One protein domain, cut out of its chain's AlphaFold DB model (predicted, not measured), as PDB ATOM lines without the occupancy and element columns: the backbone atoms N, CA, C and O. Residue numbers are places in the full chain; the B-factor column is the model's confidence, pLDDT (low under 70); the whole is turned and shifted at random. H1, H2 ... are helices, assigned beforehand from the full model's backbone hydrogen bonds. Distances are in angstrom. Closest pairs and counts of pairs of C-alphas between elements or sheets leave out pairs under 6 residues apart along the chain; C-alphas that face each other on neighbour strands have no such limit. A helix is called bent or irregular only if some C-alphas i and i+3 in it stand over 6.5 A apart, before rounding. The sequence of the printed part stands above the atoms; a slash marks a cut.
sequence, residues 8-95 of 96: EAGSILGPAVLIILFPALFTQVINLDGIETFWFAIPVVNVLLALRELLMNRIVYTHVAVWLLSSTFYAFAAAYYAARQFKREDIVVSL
ATOM      1  N   GLU A   8     -50.906 -34.380 -14.541       69.00
ATOM      2  CA  GLU A   8     -49.657 -34.748 -15.240       69.00
ATOM      3  C   GLU A   8     -48.428 -34.487 -14.363       69.00
ATOM      4  O   GLU A   8     -47.541 -35.332 -14.275       69.00
ATOM      5  N   ALA A   9     -48.421 -33.366 -13.632       70.94
ATOM      6  CA  ALA A   9     -47.373 -33.067 -12.665       70.94
ATOM      7  C   ALA A   9     -47.312 -34.145 -11.573       70.94
ATOM      8  O   ALA A   9     -46.240 -34.664 -11.308       70.94
ATOM      9  N   GLY A  10     -48.446 -34.568 -11.006       69.31
ATOM     10  CA  GLY A  10     -48.497 -35.653 -10.021       69.31
ATOM     11  C   GLY A  10     -47.991 -36.996 -10.560       69.31
ATOM     12  O   GLY A  10     -47.286 -37.715  -9.854       69.31
ATOM     13  N   SER A  11     -48.291 -37.315 -11.824       79.56
ATOM     14  CA  SER A  11     -47.840 -38.558 -12.464       79.56
ATOM     15  C   SER A  11     -46.326 -38.580 -12.728       79.56
ATOM     16  O   SER A  11     -45.716 -39.642 -12.640       79.56
ATOM     17  N   ILE A  12     -45.705 -37.420 -12.966       81.12
ATOM     18  CA  ILE A  12     -44.245 -37.267 -13.119       81.12
ATOM     19  C   ILE A  12     -43.543 -37.130 -11.755       81.12
ATOM     20  O   ILE A  12     -42.444 -37.652 -11.554       81.12
ATOM     21  N   LEU A  13     -44.182 -36.457 -10.794       82.75
ATOM     22  CA  LEU A  13     -43.646 -36.230  -9.453       82.75
ATOM     23  C   LEU A  13     -43.574 -37.520  -8.635       82.75
ATOM     24  O   LEU A  13     -42.626 -37.679  -7.875       82.75
ATOM     25  N   GLY A  14     -44.515 -38.455  -8.799       86.62
ATOM     26  CA  GLY A  14     -44.488 -39.740  -8.091       86.62
ATOM     27  C   GLY A  14     -43.166 -40.506  -8.281       86.62
ATOM     28  O   GLY A  14     -42.468 -40.759  -7.298       86.62
ATOM     29  N   PRO A  15     -42.766 -40.821  -9.528       85.44
ATOM     30  CA  PRO A  15     -41.475 -41.443  -9.822       85.44
ATOM     31  C   PRO A  15     -40.275 -40.617  -9.344       85.44
ATOM     32  O   PRO A  15     -39.327 -41.177  -8.801       85.44
ATOM     33  N   ALA A  16     -40.316 -39.290  -9.498       85.69
ATOM     34  CA  ALA A  16     -39.225 -38.416  -9.066       85.69
ATOM     35  C   ALA A  16     -39.016 -38.454  -7.542       85.69
ATOM     36  O   ALA A  16     -37.888 -38.579  -7.067       85.69
ATOM     37  N   VAL A  17     -40.107 -38.412  -6.771       87.38
ATOM     38  CA  VAL A  17     -40.075 -38.518  -5.307       87.38
ATOM     39  C   VAL A  17     -39.550 -39.886  -4.880       87.38
ATOM     40  O   VAL A  17     -38.723 -39.953  -3.974       87.38
ATOM     41  N   LEU A  18     -39.951 -40.966  -5.555       86.56
ATOM     42  CA  LEU A  18     -39.411 -42.299  -5.278       86.56
ATOM     43  C   LEU A  18     -37.902 -42.364  -5.523       86.56
ATOM     44  O   LEU A  18     -37.192 -42.884  -4.674       86.56
ATOM     45  N   ILE A  19     -37.390 -41.794  -6.617       83.81
ATOM     46  CA  ILE A  19     -35.944 -41.767  -6.905       83.81
ATOM     47  C   ILE A  19     -35.163 -40.999  -5.829       83.81
ATOM     48  O   ILE A  19     -34.047 -41.386  -5.499       83.81
ATOM     49  N   ILE A  20     -35.738 -39.935  -5.263       84.12
ATOM     50  CA  ILE A  20     -35.093 -39.136  -4.209       84.12
ATOM     51  C   ILE A  20     -35.165 -39.841  -2.848       84.12
ATOM     52  O   ILE A  20     -34.187 -39.854  -2.101       84.12
ATOM     53  N   LEU A  21     -36.315 -40.430  -2.511       86.50
ATOM     54  CA  LEU A  21     -36.525 -41.082  -1.218       86.50
ATOM     55  C   LEU A  21     -35.884 -42.465  -1.146       86.50
ATOM     56  O   LEU A  21     -35.443 -42.869  -0.075       86.50
ATOM     57  N   PHE A  22     -35.815 -43.190  -2.261       86.31
ATOM     58  CA  PHE A  22     -35.324 -44.561  -2.284       86.31
ATOM     59  C   PHE A  22     -33.891 -44.695  -1.747       86.31
ATOM     60  O   PHE A  22     -33.698 -45.534  -0.872       86.31
ATOM     61  N   PRO A  23     -32.911 -43.858  -2.137       84.69
ATOM     62  CA  PRO A  23     -31.588 -43.859  -1.520       84.69
ATOM     63  C   PRO A  23     -31.666 -43.655  -0.007       84.69
ATOM     64  O   PRO A  23     -31.104 -44.442   0.747       84.69
ATOM     65  N   ALA A  24     -32.417 -42.651   0.455       82.19
ATOM     66  CA  ALA A  24     -32.539 -42.347   1.877       82.19
ATOM     67  C   ALA A  24     -33.149 -43.519   2.671       82.19
ATOM     68  O   ALA A  24     -32.579 -43.931   3.681       82.19
ATOM     69  N   LEU A  25     -34.248 -44.105   2.190       84.56
ATOM     70  CA  LEU A  25     -34.924 -45.243   2.822       84.56
ATOM     71  C   LEU A  25     -34.083 -46.518   2.775       84.56
ATOM     72  O   LEU A  25     -33.960 -47.208   3.783       84.56
ATOM     73  N   PHE A  26     -33.468 -46.810   1.627       80.88
ATOM     74  CA  PHE A  26     -32.583 -47.960   1.466       80.88
ATOM     75  C   PHE A  26     -31.464 -47.909   2.495       80.88
ATOM     76  O   PHE A  26     -31.164 -48.898   3.155       80.88
ATOM     77  N   THR A  27     -30.904 -46.721   2.685       75.56
ATOM     78  CA  THR A  27     -29.825 -46.547   3.630       75.56
ATOM     79  C   THR A  27     -30.287 -46.768   5.091       75.56
ATOM     80  O   THR A  27     -29.549 -47.356   5.870       75.56
ATOM     81  N   GLN A  28     -31.531 -46.452   5.471       78.06
ATOM     82  CA  GLN A  28     -32.042 -46.740   6.828       78.06
ATOM     83  C   GLN A  28     -32.056 -48.238   7.173       78.06
ATOM     84  O   GLN A  28     -31.789 -48.600   8.318       78.06
ATOM     85  N   VAL A  29     -32.306 -49.112   6.191       72.81
ATOM     86  CA  VAL A  29     -32.302 -50.578   6.378       72.81
ATOM     87  C   VAL A  29     -30.920 -51.093   6.793       72.81
ATOM     88  O   VAL A  29     -30.815 -52.073   7.524       72.81
ATOM     89  N   ILE A  30     -29.861 -50.418   6.349       68.62
ATOM     90  CA  ILE A  30     -28.467 -50.831   6.561       68.62
ATOM     91  C   ILE A  30     -27.869 -50.260   7.859       68.62
ATOM     92  O   ILE A  30     -26.715 -50.549   8.145       68.62
ATOM     93  N   ASN A  31     -28.632 -49.473   8.633       65.19
ATOM     94  CA  ASN A  31     -28.203 -48.811   9.877       65.19
ATOM     95  C   ASN A  31     -26.842 -48.079   9.739       65.19
ATOM     96  O   ASN A  31     -25.785 -48.581  10.099       65.19
ATOM     97  N   LEU A  32     -26.866 -46.882   9.148       61.62
ATOM     98  CA  LEU A  32     -25.693 -46.211   8.554       61.62
ATOM     99  C   LEU A  32     -24.835 -45.394   9.519       61.62
ATOM    100  O   LEU A  32     -23.940 -44.669   9.060       61.62
ATOM    101  N   ASP A  33     -25.143 -45.408  10.809       58.91
ATOM    102  CA  ASP A  33     -24.330 -44.704  11.792       58.91
ATOM    103  C   ASP A  33     -23.020 -45.481  11.970       58.91
ATOM    104  O   ASP A  33     -22.890 -46.359  12.814       58.91
ATOM    105  N   GLY A  34     -22.057 -45.180  11.090       64.31
ATOM    106  CA  GLY A  34     -20.777 -45.882  10.988       64.31
ATOM    107  C   GLY A  34     -20.699 -46.901   9.849       64.31
ATOM    108  O   GLY A  34     -20.223 -48.008  10.070       64.31
ATOM    109  N   ILE A  35     -21.142 -46.549   8.627       73.25
ATOM    110  CA  ILE A  35     -20.968 -47.428   7.453       73.25
ATOM    111  C   ILE A  35     -19.508 -47.855   7.312       73.25
ATOM    112  O   ILE A  35     -18.612 -47.027   7.137       73.25
ATOM    113  N   GLU A  36     -19.300 -49.167   7.275       79.81
ATOM    114  CA  GLU A  36     -18.034 -49.731   6.850       79.81
ATOM    115  C   GLU A  36     -17.814 -49.503   5.356       79.81
ATOM    116  O   GLU A  36     -18.697 -49.725   4.521       79.81
ATOM    117  N   THR A  37     -16.588 -49.124   5.002       84.75
ATOM    118  CA  THR A  37     -16.177 -48.829   3.623       84.75
ATOM    119  C   THR A  37     -16.484 -49.974   2.644       84.75
ATOM    120  O   THR A  37     -16.666 -49.735   1.452       84.75
ATOM    121  N   PHE A  38     -16.625 -51.206   3.142       85.44
ATOM    122  CA  PHE A  38     -17.032 -52.381   2.374       85.44
ATOM    123  C   PHE A  38     -18.326 -52.188   1.566       85.44
ATOM    124  O   PHE A  38     -18.393 -52.613   0.413       85.44
ATOM    125  N   TRP A  39     -19.340 -51.505   2.105       86.75
ATOM    126  CA  TRP A  39     -20.626 -51.343   1.411       86.75
ATOM    127  C   TRP A  39     -20.523 -50.517   0.121       86.75
ATOM    128  O   TRP A  39     -21.300 -50.719  -0.810       86.75
ATOM    129  N   PHE A  40     -19.520 -49.641   0.024       88.56
ATOM    130  CA  PHE A  40     -19.229 -48.866  -1.187       88.56
ATOM    131  C   PHE A  40     -18.554 -49.691  -2.285       88.56
ATOM    132  O   PHE A  40     -18.448 -49.222  -3.420       88.56
ATOM    133  N   ALA A  41     -18.115 -50.911  -1.974       90.94
ATOM    134  CA  ALA A  41     -17.616 -51.839  -2.974       90.94
ATOM    135  C   ALA A  41     -18.749 -52.618  -3.654       90.94
ATOM    136  O   ALA A  41     -18.549 -53.100  -4.753       90.94
ATOM    137  N   ILE A  42     -19.939 -52.749  -3.063       90.56
ATOM    138  CA  ILE A  42     -20.997 -53.593  -3.638       90.56
ATOM    139  C   ILE A  42     -21.647 -52.884  -4.846       90.56
ATOM    140  O   ILE A  42     -22.127 -51.755  -4.696       90.56
ATOM    141  N   PRO A  43     -21.723 -53.521  -6.037       87.56
ATOM    142  CA  PRO A  43     -22.412 -52.953  -7.196       87.56
ATOM    143  C   PRO A  43     -23.864 -52.585  -6.877       87.56
ATOM    144  O   PRO A  43     -24.510 -53.259  -6.077       87.56
ATOM    145  N   VAL A  44     -24.405 -51.557  -7.538       87.25
ATOM    146  CA  VAL A  44     -25.756 -50.992  -7.308       87.25
ATOM    147  C   VAL A  44     -25.881 -50.268  -5.963       87.25
ATOM    148  O   VAL A  44     -26.289 -49.108  -5.932       87.25
ATOM    149  N   VAL A  45     -25.477 -50.907  -4.864       88.75
ATOM    150  CA  VAL A  45     -25.435 -50.306  -3.522       88.75
ATOM    151  C   VAL A  45     -24.527 -49.081  -3.513       88.75
ATOM    152  O   VAL A  45     -24.910 -48.030  -3.007       88.75
ATOM    153  N   ASN A  46     -23.358 -49.181  -4.136       90.69
ATOM    154  CA  ASN A  46     -22.386 -48.101  -4.201       90.69
ATOM    155  C   ASN A  46     -22.936 -46.810  -4.850       90.69
ATOM    156  O   ASN A  46     -22.667 -45.717  -4.354       90.69
ATOM    157  N   VAL A  47     -23.780 -46.924  -5.881       89.19
ATOM    158  CA  VAL A  47     -24.477 -45.794  -6.518       89.19
ATOM    159  C   VAL A  47     -25.534 -45.201  -5.586       89.19
ATOM    160  O   VAL A  47     -25.629 -43.979  -5.472       89.19
ATOM    161  N   LEU A  48     -26.305 -46.039  -4.886       89.25
ATOM    162  CA  LEU A  48     -27.318 -45.577  -3.928       89.25
ATOM    163  C   LEU A  48     -26.687 -44.830  -2.748       89.25
ATOM    164  O   LEU A  48     -27.189 -43.780  -2.342       89.25
ATOM    165  N   LEU A  49     -25.570 -45.337  -2.224       88.56
ATOM    166  CA  LEU A  49     -24.836 -44.693  -1.138       88.56
ATOM    167  C   LEU A  49     -24.208 -43.368  -1.589       88.56
ATOM    168  O   LEU A  49     -24.332 -42.375  -0.874       88.56
ATOM    169  N   ALA A  50     -23.612 -43.323  -2.786       88.75
ATOM    170  CA  ALA A  50     -23.076 -42.090  -3.360       88.75
ATOM    171  C   ALA A  50     -24.176 -41.036  -3.576       88.75
ATOM    172  O   ALA A  50     -24.001 -39.873  -3.223       88.75
ATOM    173  N   LEU A  51     -25.344 -41.443  -4.086       89.50
ATOM    174  CA  LEU A  51     -26.490 -40.550  -4.255       89.50
ATOM    175  C   LEU A  51     -26.988 -40.010  -2.906       89.50
ATOM    176  O   LEU A  51     -27.254 -38.817  -2.790       89.50
ATOM    177  N   ARG A  52     -27.057 -40.848  -1.862       87.31
ATOM    178  CA  ARG A  52     -27.407 -40.415  -0.498       87.31
ATOM    179  C   ARG A  52     -26.399 -39.405   0.061       87.31
ATOM    180  O   ARG A  52     -26.811 -38.416   0.662       87.31
ATOM    181  N   GLU A  53     -25.104 -39.623  -0.142       88.69
ATOM    182  CA  GLU A  53     -24.053 -38.684   0.272       88.69
ATOM    183  C   GLU A  53     -24.168 -37.326  -0.426       88.69
ATOM    184  O   GLU A  53     -24.129 -36.284   0.237       88.69
ATOM    185  N   LEU A  54     -24.430 -37.334  -1.736       88.88
ATOM    186  CA  LEU A  54     -24.692 -36.122  -2.512       88.88
ATOM    187  C   LEU A  54     -25.946 -35.383  -2.022       88.88
ATOM    188  O   LEU A  54     -25.901 -34.167  -1.848       88.88
ATOM    189  N   LEU A  55     -27.041 -36.099  -1.738       87.88
ATOM    190  CA  LEU A  55     -28.275 -35.507  -1.201       87.88
ATOM    191  C   LEU A  55     -28.076 -34.892   0.194       87.88
ATOM    192  O   LEU A  55     -28.712 -33.894   0.522       87.88
ATOM    193  N   MET A  56     -27.185 -35.465   1.006       86.44
ATOM    194  CA  MET A  56     -26.804 -34.922   2.316       86.44
ATOM    195  C   MET A  56     -25.721 -33.836   2.228       86.44
ATOM    196  O   MET A  56     -25.268 -33.354   3.265       86.44
ATOM    197  N   ASN A  57     -25.297 -33.456   1.017       89.06
ATOM    198  CA  ASN A  57     -24.216 -32.500   0.772       89.06
ATOM    199  C   ASN A  57     -22.925 -32.856   1.539       89.06
ATOM    200  O   ASN A  57     -22.232 -31.987   2.073       89.06
ATOM    201  N   ARG A  58     -22.611 -34.153   1.626       86.88
ATOM    202  CA  ARG A  58     -21.435 -34.688   2.321       86.88
ATOM    203  C   ARG A  58     -20.615 -35.508   1.339       86.88
ATOM    204  O   ARG A  58     -21.129 -36.451   0.763       86.88
ATOM    205  N   ILE A  59     -19.332 -35.193   1.197       88.12
ATOM    206  CA  ILE A  59     -18.417 -35.962   0.345       88.12
ATOM    207  C   ILE A  59     -17.330 -36.565   1.225       88.12
ATOM    208  O   ILE A  59     -16.564 -35.838   1.859       88.12
ATOM    209  N   VAL A  60     -17.260 -37.895   1.267       89.69
ATOM    210  CA  VAL A  60     -16.212 -38.625   1.988       89.69
ATOM    211  C   VAL A  60     -15.253 -39.246   0.974       89.69
ATOM    212  O   VAL A  60     -15.591 -40.203   0.283       89.69
ATOM    213  N   TYR A  61     -14.028 -38.724   0.887       91.06
ATOM    214  CA  TYR A  61     -13.053 -39.149  -0.129       91.06
ATOM    215  C   TYR A  61     -12.730 -40.649  -0.096       91.06
ATOM    216  O   TYR A  61     -12.557 -41.256  -1.150       91.06
ATOM    217  N   THR A  62     -12.706 -41.267   1.088       92.00
ATOM    218  CA  THR A  62     -12.509 -42.719   1.236       92.00
ATOM    219  C   THR A  62     -13.587 -43.513   0.500       92.00
ATOM    220  O   THR A  62     -13.285 -44.481  -0.193       92.00
ATOM    221  N   HIS A  63     -14.845 -43.083   0.606       91.25
ATOM    222  CA  HIS A  63     -15.971 -43.737  -0.051       91.25
ATOM    223  C   HIS A  63     -15.912 -43.556  -1.566       91.25
ATOM    224  O   HIS A  63     -16.100 -44.519  -2.306       91.25
ATOM    225  N   VAL A  64     -15.553 -42.355  -2.028       91.75
ATOM    226  CA  VAL A  64     -15.348 -42.065  -3.455       91.75
ATOM    227  C   VAL A  64     -14.235 -42.936  -4.043       91.75
ATOM    228  O   VAL A  64     -14.403 -43.500  -5.123       91.75
ATOM    229  N   ALA A  65     -13.115 -43.092  -3.335       94.38
ATOM    230  CA  ALA A  65     -12.004 -43.921  -3.790       94.38
ATOM    231  C   ALA A  65     -12.410 -45.397  -3.928       94.38
ATOM    232  O   ALA A  65     -12.160 -46.009  -4.966       94.38
ATOM    233  N   VAL A  66     -13.085 -45.962  -2.921       93.75
ATOM    234  CA  VAL A  66     -13.549 -47.359  -2.975       93.75
ATOM    235  C   VAL A  66     -14.628 -47.557  -4.032       93.75
ATOM    236  O   VAL A  66     -14.598 -48.558  -4.752       93.75
ATOM    237  N   TRP A  67     -15.525 -46.589  -4.200       93.12
ATOM    238  CA  TRP A  67     -16.521 -46.610  -5.263       93.12
ATOM    239  C   TRP A  67     -15.879 -46.649  -6.654       93.12
ATOM    240  O   TRP A  67     -16.243 -47.495  -7.473       93.12
ATOM    241  N   LEU A  68     -14.897 -45.782  -6.910       93.81
ATOM    242  CA  LEU A  68     -14.186 -45.732  -8.188       93.81
ATOM    243  C   LEU A  68     -13.416 -47.028  -8.452       93.81
ATOM    244  O   LEU A  68     -13.598 -47.645  -9.499       93.81
ATOM    245  N   LEU A  69     -12.601 -47.474  -7.492       96.00
ATOM    246  CA  LEU A  69     -11.769 -48.670  -7.649       96.00
ATOM    247  C   LEU A  69     -12.607 -49.932  -7.871       96.00
ATOM    248  O   LEU A  69     -12.313 -50.713  -8.779       96.00
ATOM    249  N   SER A  70     -13.666 -50.120  -7.081       95.06
ATOM    250  CA  SER A  70     -14.558 -51.275  -7.222       95.06
ATOM    251  C   SER A  70     -15.304 -51.244  -8.559       95.06
ATOM    252  O   SER A  70     -15.296 -52.237  -9.284       95.06
ATOM    253  N   SER A  71     -15.862 -50.093  -8.954       94.12
ATOM    254  CA  SER A  71     -16.587 -49.944 -10.224       94.12
ATOM    255  C   SER A  71     -15.691 -50.198 -11.437       94.12
ATOM    256  O   SER A  71     -16.092 -50.911 -12.358       94.12
ATOM    257  N   THR A  72     -14.460 -49.676 -11.431       95.56
ATOM    258  CA  THR A  72     -13.480 -49.955 -12.488       95.56
ATOM    259  C   THR A  72     -13.120 -51.439 -12.536       95.56
ATOM    260  O   THR A  72     -13.084 -52.018 -13.623       95.56
ATOM    261  N   PHE A  73     -12.907 -52.072 -11.381       96.56
ATOM    262  CA  PHE A  73     -12.616 -53.502 -11.314       96.56
ATOM    263  C   PHE A  73     -13.753 -54.345 -11.906       96.56
ATOM    264  O   PHE A  73     -13.496 -55.217 -12.737       96.56
ATOM    265  N   TYR A  74     -15.010 -54.057 -11.555       95.00
ATOM    266  CA  TYR A  74     -16.161 -54.774 -12.110       95.00
ATOM    267  C   TYR A  74     -16.325 -54.556 -13.608       95.00
ATOM    268  O   TYR A  74     -16.574 -55.519 -14.333       95.00
ATOM    269  N   ALA A  75     -16.151 -53.323 -14.085       94.38
ATOM    270  CA  ALA A  75     -16.209 -53.022 -15.510       94.38
ATOM    271  C   ALA A  75     -15.147 -53.814 -16.287       94.38
ATOM    272  O   ALA A  75     -15.452 -54.421 -17.314       94.38
ATOM    273  N   PHE A  76     -13.921 -53.872 -15.764       96.50
ATOM    274  CA  PHE A  76     -12.839 -54.635 -16.379       96.50
ATOM    275  C   PHE A  76     -13.113 -56.143 -16.360       96.50
ATOM    276  O   PHE A  76     -12.943 -56.811 -17.379       96.50
ATOM    277  N   ALA A  77     -13.589 -56.680 -15.234       95.00
ATOM    278  CA  ALA A  77     -13.942 -58.091 -15.110       95.00
ATOM    279  C   ALA A  77     -15.064 -58.488 -16.084       95.00
ATOM    280  O   ALA A  77     -14.954 -59.509 -16.765       95.00
ATOM    281  N   ALA A  78     -16.107 -57.663 -16.198       93.69
ATOM    282  CA  ALA A  78     -17.210 -57.879 -17.128       93.69
ATOM    283  C   ALA A  78     -16.742 -57.810 -18.589       93.69
ATOM    284  O   ALA A  78     -17.052 -58.707 -19.372       93.69
ATOM    285  N   ALA A  79     -15.943 -56.799 -18.944       94.38
ATOM    286  CA  ALA A  79     -15.381 -56.662 -20.285       94.38
ATOM    287  C   ALA A  79     -14.470 -57.844 -20.647       94.38
ATOM    288  O   ALA A  79     -14.551 -58.384 -21.749       94.38
ATOM    289  N   TYR A  80     -13.640 -58.294 -19.705       94.62
ATOM    290  CA  TYR A  80     -12.770 -59.450 -19.889       94.62
ATOM    291  C   TYR A  80     -13.558 -60.751 -20.077       94.62
ATOM    292  O   TYR A  80     -13.238 -61.556 -20.957       94.62
ATOM    293  N   TYR A  81     -14.600 -60.954 -19.267       93.12
ATOM    294  CA  TYR A  81     -15.476 -62.114 -19.383       93.12
ATOM    295  C   TYR A  81     -16.217 -62.116 -20.724       93.12
ATOM    296  O   TYR A  81     -16.186 -63.118 -21.436       93.12
ATOM    297  N   ALA A  82     -16.792 -60.976 -21.115       91.38
ATOM    298  CA  ALA A  82     -17.449 -60.809 -22.407       91.38
ATOM    299  C   ALA A  82     -16.481 -61.079 -23.572       91.38
ATOM    300  O   ALA A  82     -16.789 -61.877 -24.453       91.38
ATOM    301  N   ALA A  83     -15.271 -60.509 -23.545       90.19
ATOM    302  CA  ALA A  83     -14.259 -60.728 -24.581       90.19
ATOM    303  C   ALA A  83     -13.864 -62.209 -24.727       90.19
ATOM    304  O   ALA A  83     -13.631 -62.690 -25.838       90.19
ATOM    305  N   ARG A  84     -13.799 -62.955 -23.616       87.00
ATOM    306  CA  ARG A  84     -13.568 -64.408 -23.641       87.00
ATOM    307  C   ARG A  84     -14.765 -65.188 -24.175       87.00
ATOM    308  O   ARG A  84     -14.546 -66.180 -24.867       87.00
ATOM    309  N   GLN A  85     -15.985 -64.764 -23.859       84.69
ATOM    310  CA  GLN A  85     -17.206 -65.406 -24.340       84.69
ATOM    311  C   GLN A  85     -17.328 -65.283 -25.866       84.69
ATOM    312  O   GLN A  85     -17.481 -66.299 -26.538       84.69
ATOM    313  N   PHE A  86     -17.115 -64.087 -26.424       78.00
ATOM    314  CA  PHE A  86     -17.136 -63.876 -27.879       78.00
ATOM    315  C   PHE A  86     -16.048 -64.669 -28.613       78.00
ATOM    316  O   PHE A  86     -16.309 -65.264 -29.654       78.00
ATOM    317  N   LYS A  87     -14.840 -64.774 -28.038       69.12
ATOM    318  CA  LYS A  87     -13.770 -65.614 -28.606       69.12
ATOM    319  C   LYS A  87     -14.118 -67.105 -28.678       69.12
ATOM    320  O   LYS A  87     -13.485 -67.814 -29.450       69.12
ATOM    321  N   ARG A  88     -15.051 -67.605 -27.859       61.16
ATOM    322  CA  ARG A  88     -15.475 -69.017 -27.895       61.16
ATOM    323  C   ARG A  88     -16.552 -69.277 -28.943       61.16
ATOM    324  O   ARG A  88     -16.559 -70.362 -29.513       61.16
ATOM    325  N   GLU A  89     -17.419 -68.308 -29.207       58.50
ATOM    326  CA  GLU A  89     -18.479 -68.437 -30.214       58.50
ATOM    327  C   GLU A  89     -17.906 -68.492 -31.638       58.50
ATOM    328  O   GLU A  89     -18.338 -69.325 -32.430       58.50
ATOM    329  N   ASP A  90     -16.852 -67.718 -31.924       58.62
ATOM    330  CA  ASP A  90     -16.157 -67.718 -33.225       58.62
ATOM    331  C   ASP A  90     -15.577 -69.108 -33.581       58.62
ATOM    332  O   ASP A  90     -15.642 -69.577 -34.717       58.62
ATOM    333  N   ILE A  91     -15.072 -69.831 -32.572       59.25
ATOM    334  CA  ILE A  91     -14.499 -71.173 -32.747       59.25
ATOM    335  C   ILE A  91     -15.598 -72.194 -33.074       59.25
ATOM    336  O   ILE A  91     -15.398 -73.043 -33.938       59.25
ATOM    337  N   VAL A  92     -16.763 -72.105 -32.421       57.81
ATOM    338  CA  VAL A  92     -17.878 -73.048 -32.630       57.81
ATOM    339  C   VAL A  92     -18.524 -72.860 -34.005       57.81
ATOM    340  O   VAL A  92     -18.881 -73.852 -34.631       57.81
ATOM    341  N   VAL A  93     -18.620 -71.624 -34.504       59.78
ATOM    342  CA  VAL A  93     -19.172 -71.337 -35.843       59.78
ATOM    343  C   VAL A  93     -18.221 -71.781 -36.961       59.78
ATOM    344  O   VAL A  93     -18.674 -72.250 -37.997       59.78
ATOM    345  N   SER A  94     -16.903 -71.693 -36.760       57.41
ATOM    346  CA  SER A  94     -15.916 -72.095 -37.782       57.41
ATOM    347  C   SER A  94     -15.787 -73.612 -38.013       57.41
ATOM    348  O   SER A  94     -15.116 -74.033 -38.954       57.41
ATOM    349  N   LEU A  95     -16.394 -74.431 -37.145       55.38
ATOM    350  CA  LEU A  95     -16.329 -75.900 -37.161       55.38
ATOM    351  C   LEU A  95     -17.605 -76.575 -37.711       55.38
ATOM    352  O   LEU A  95     -17.631 -77.805 -37.794       55.38
TER     353      LEU A  95
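AT A GLANCE: This is residues 8 to 95 of the 96 residues of an uncharacterized protein of Candidatus Poseidoniales archaeon (UniProt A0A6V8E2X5). Look for an open V: the long helix H4 and the helix H1 stick out as two separate arms from a small compact head, where the short helices H2 and H3 sit between the first part of H4 and the last part of H1. The free arms are residues 75 to 95 and residues 8 to 18. The printed part has 88 residues with four named helices, H1, H2, H3 and H4 along the chain, no named strand, and the class all helix. It is extended, with a radius of gyration of the C-alphas of 18.8 A, and flat, spanning 56 by 40 by 20 A.

IN THESE COORDINATES: Find C-alpha 61 at (-13.053, -39.149, -0.129); from there H4, residues 61 to 93, runs 48.5 A to C-alpha 93 at (-19.172, -71.337, -35.843). H2 is residues 37 to 41, 7.4 A, and H3 is residues 45 to 55, 15.2 A. H1, residues 8 to 29, starts at C-alpha 8 (-49.657, -34.748, -15.240) and spans 31.9 A, with a kink of 38 degrees near residue 23; it is neither bent nor irregular, but only just: C-alphas 20 and 23 are 6.5 A apart.

HOW THE PARTS SIT: H4 touches H2 with residues 62 to 71 alone; the closest C-alphas, Ala 41 and Ser 70, are 5.3 A apart. H2 and H3 touch only at the corner by their link, closest at C-alphas 40 and 46, 4.4 A. H3 and H4 are close but not clearly touching, with C-alphas 46 and 67 closest at 6.1 A; they run opposite ways at 36 degrees, only just a steep tilt. H1 touches H3 with residues 23 to 27 alone, closest at the C-alphas of Pro 23 and Leu 48, 5.2 A; they run opposite ways at a steep tilt of 69.7 degrees, only just short of about perpendicular. H1 is apart from H4 and from H2. Every O i to N i+4 pair is within hydrogen-bond range in H3, against 28 of 29 in H4, 15 of 18 in H1 and 0 of 1 in H2, where 2 of 2 O i to N i+3 pairs are.

THE WHOLE: The C-alphas farthest apart are those of Asp 33 and Leu 95, 58.6 A. The printed part has no cut and no long link. Look for pLDDT under 70 at residues 8, 10, 30 to 34 and 87 to 95; the mean of the printed part is 83.2.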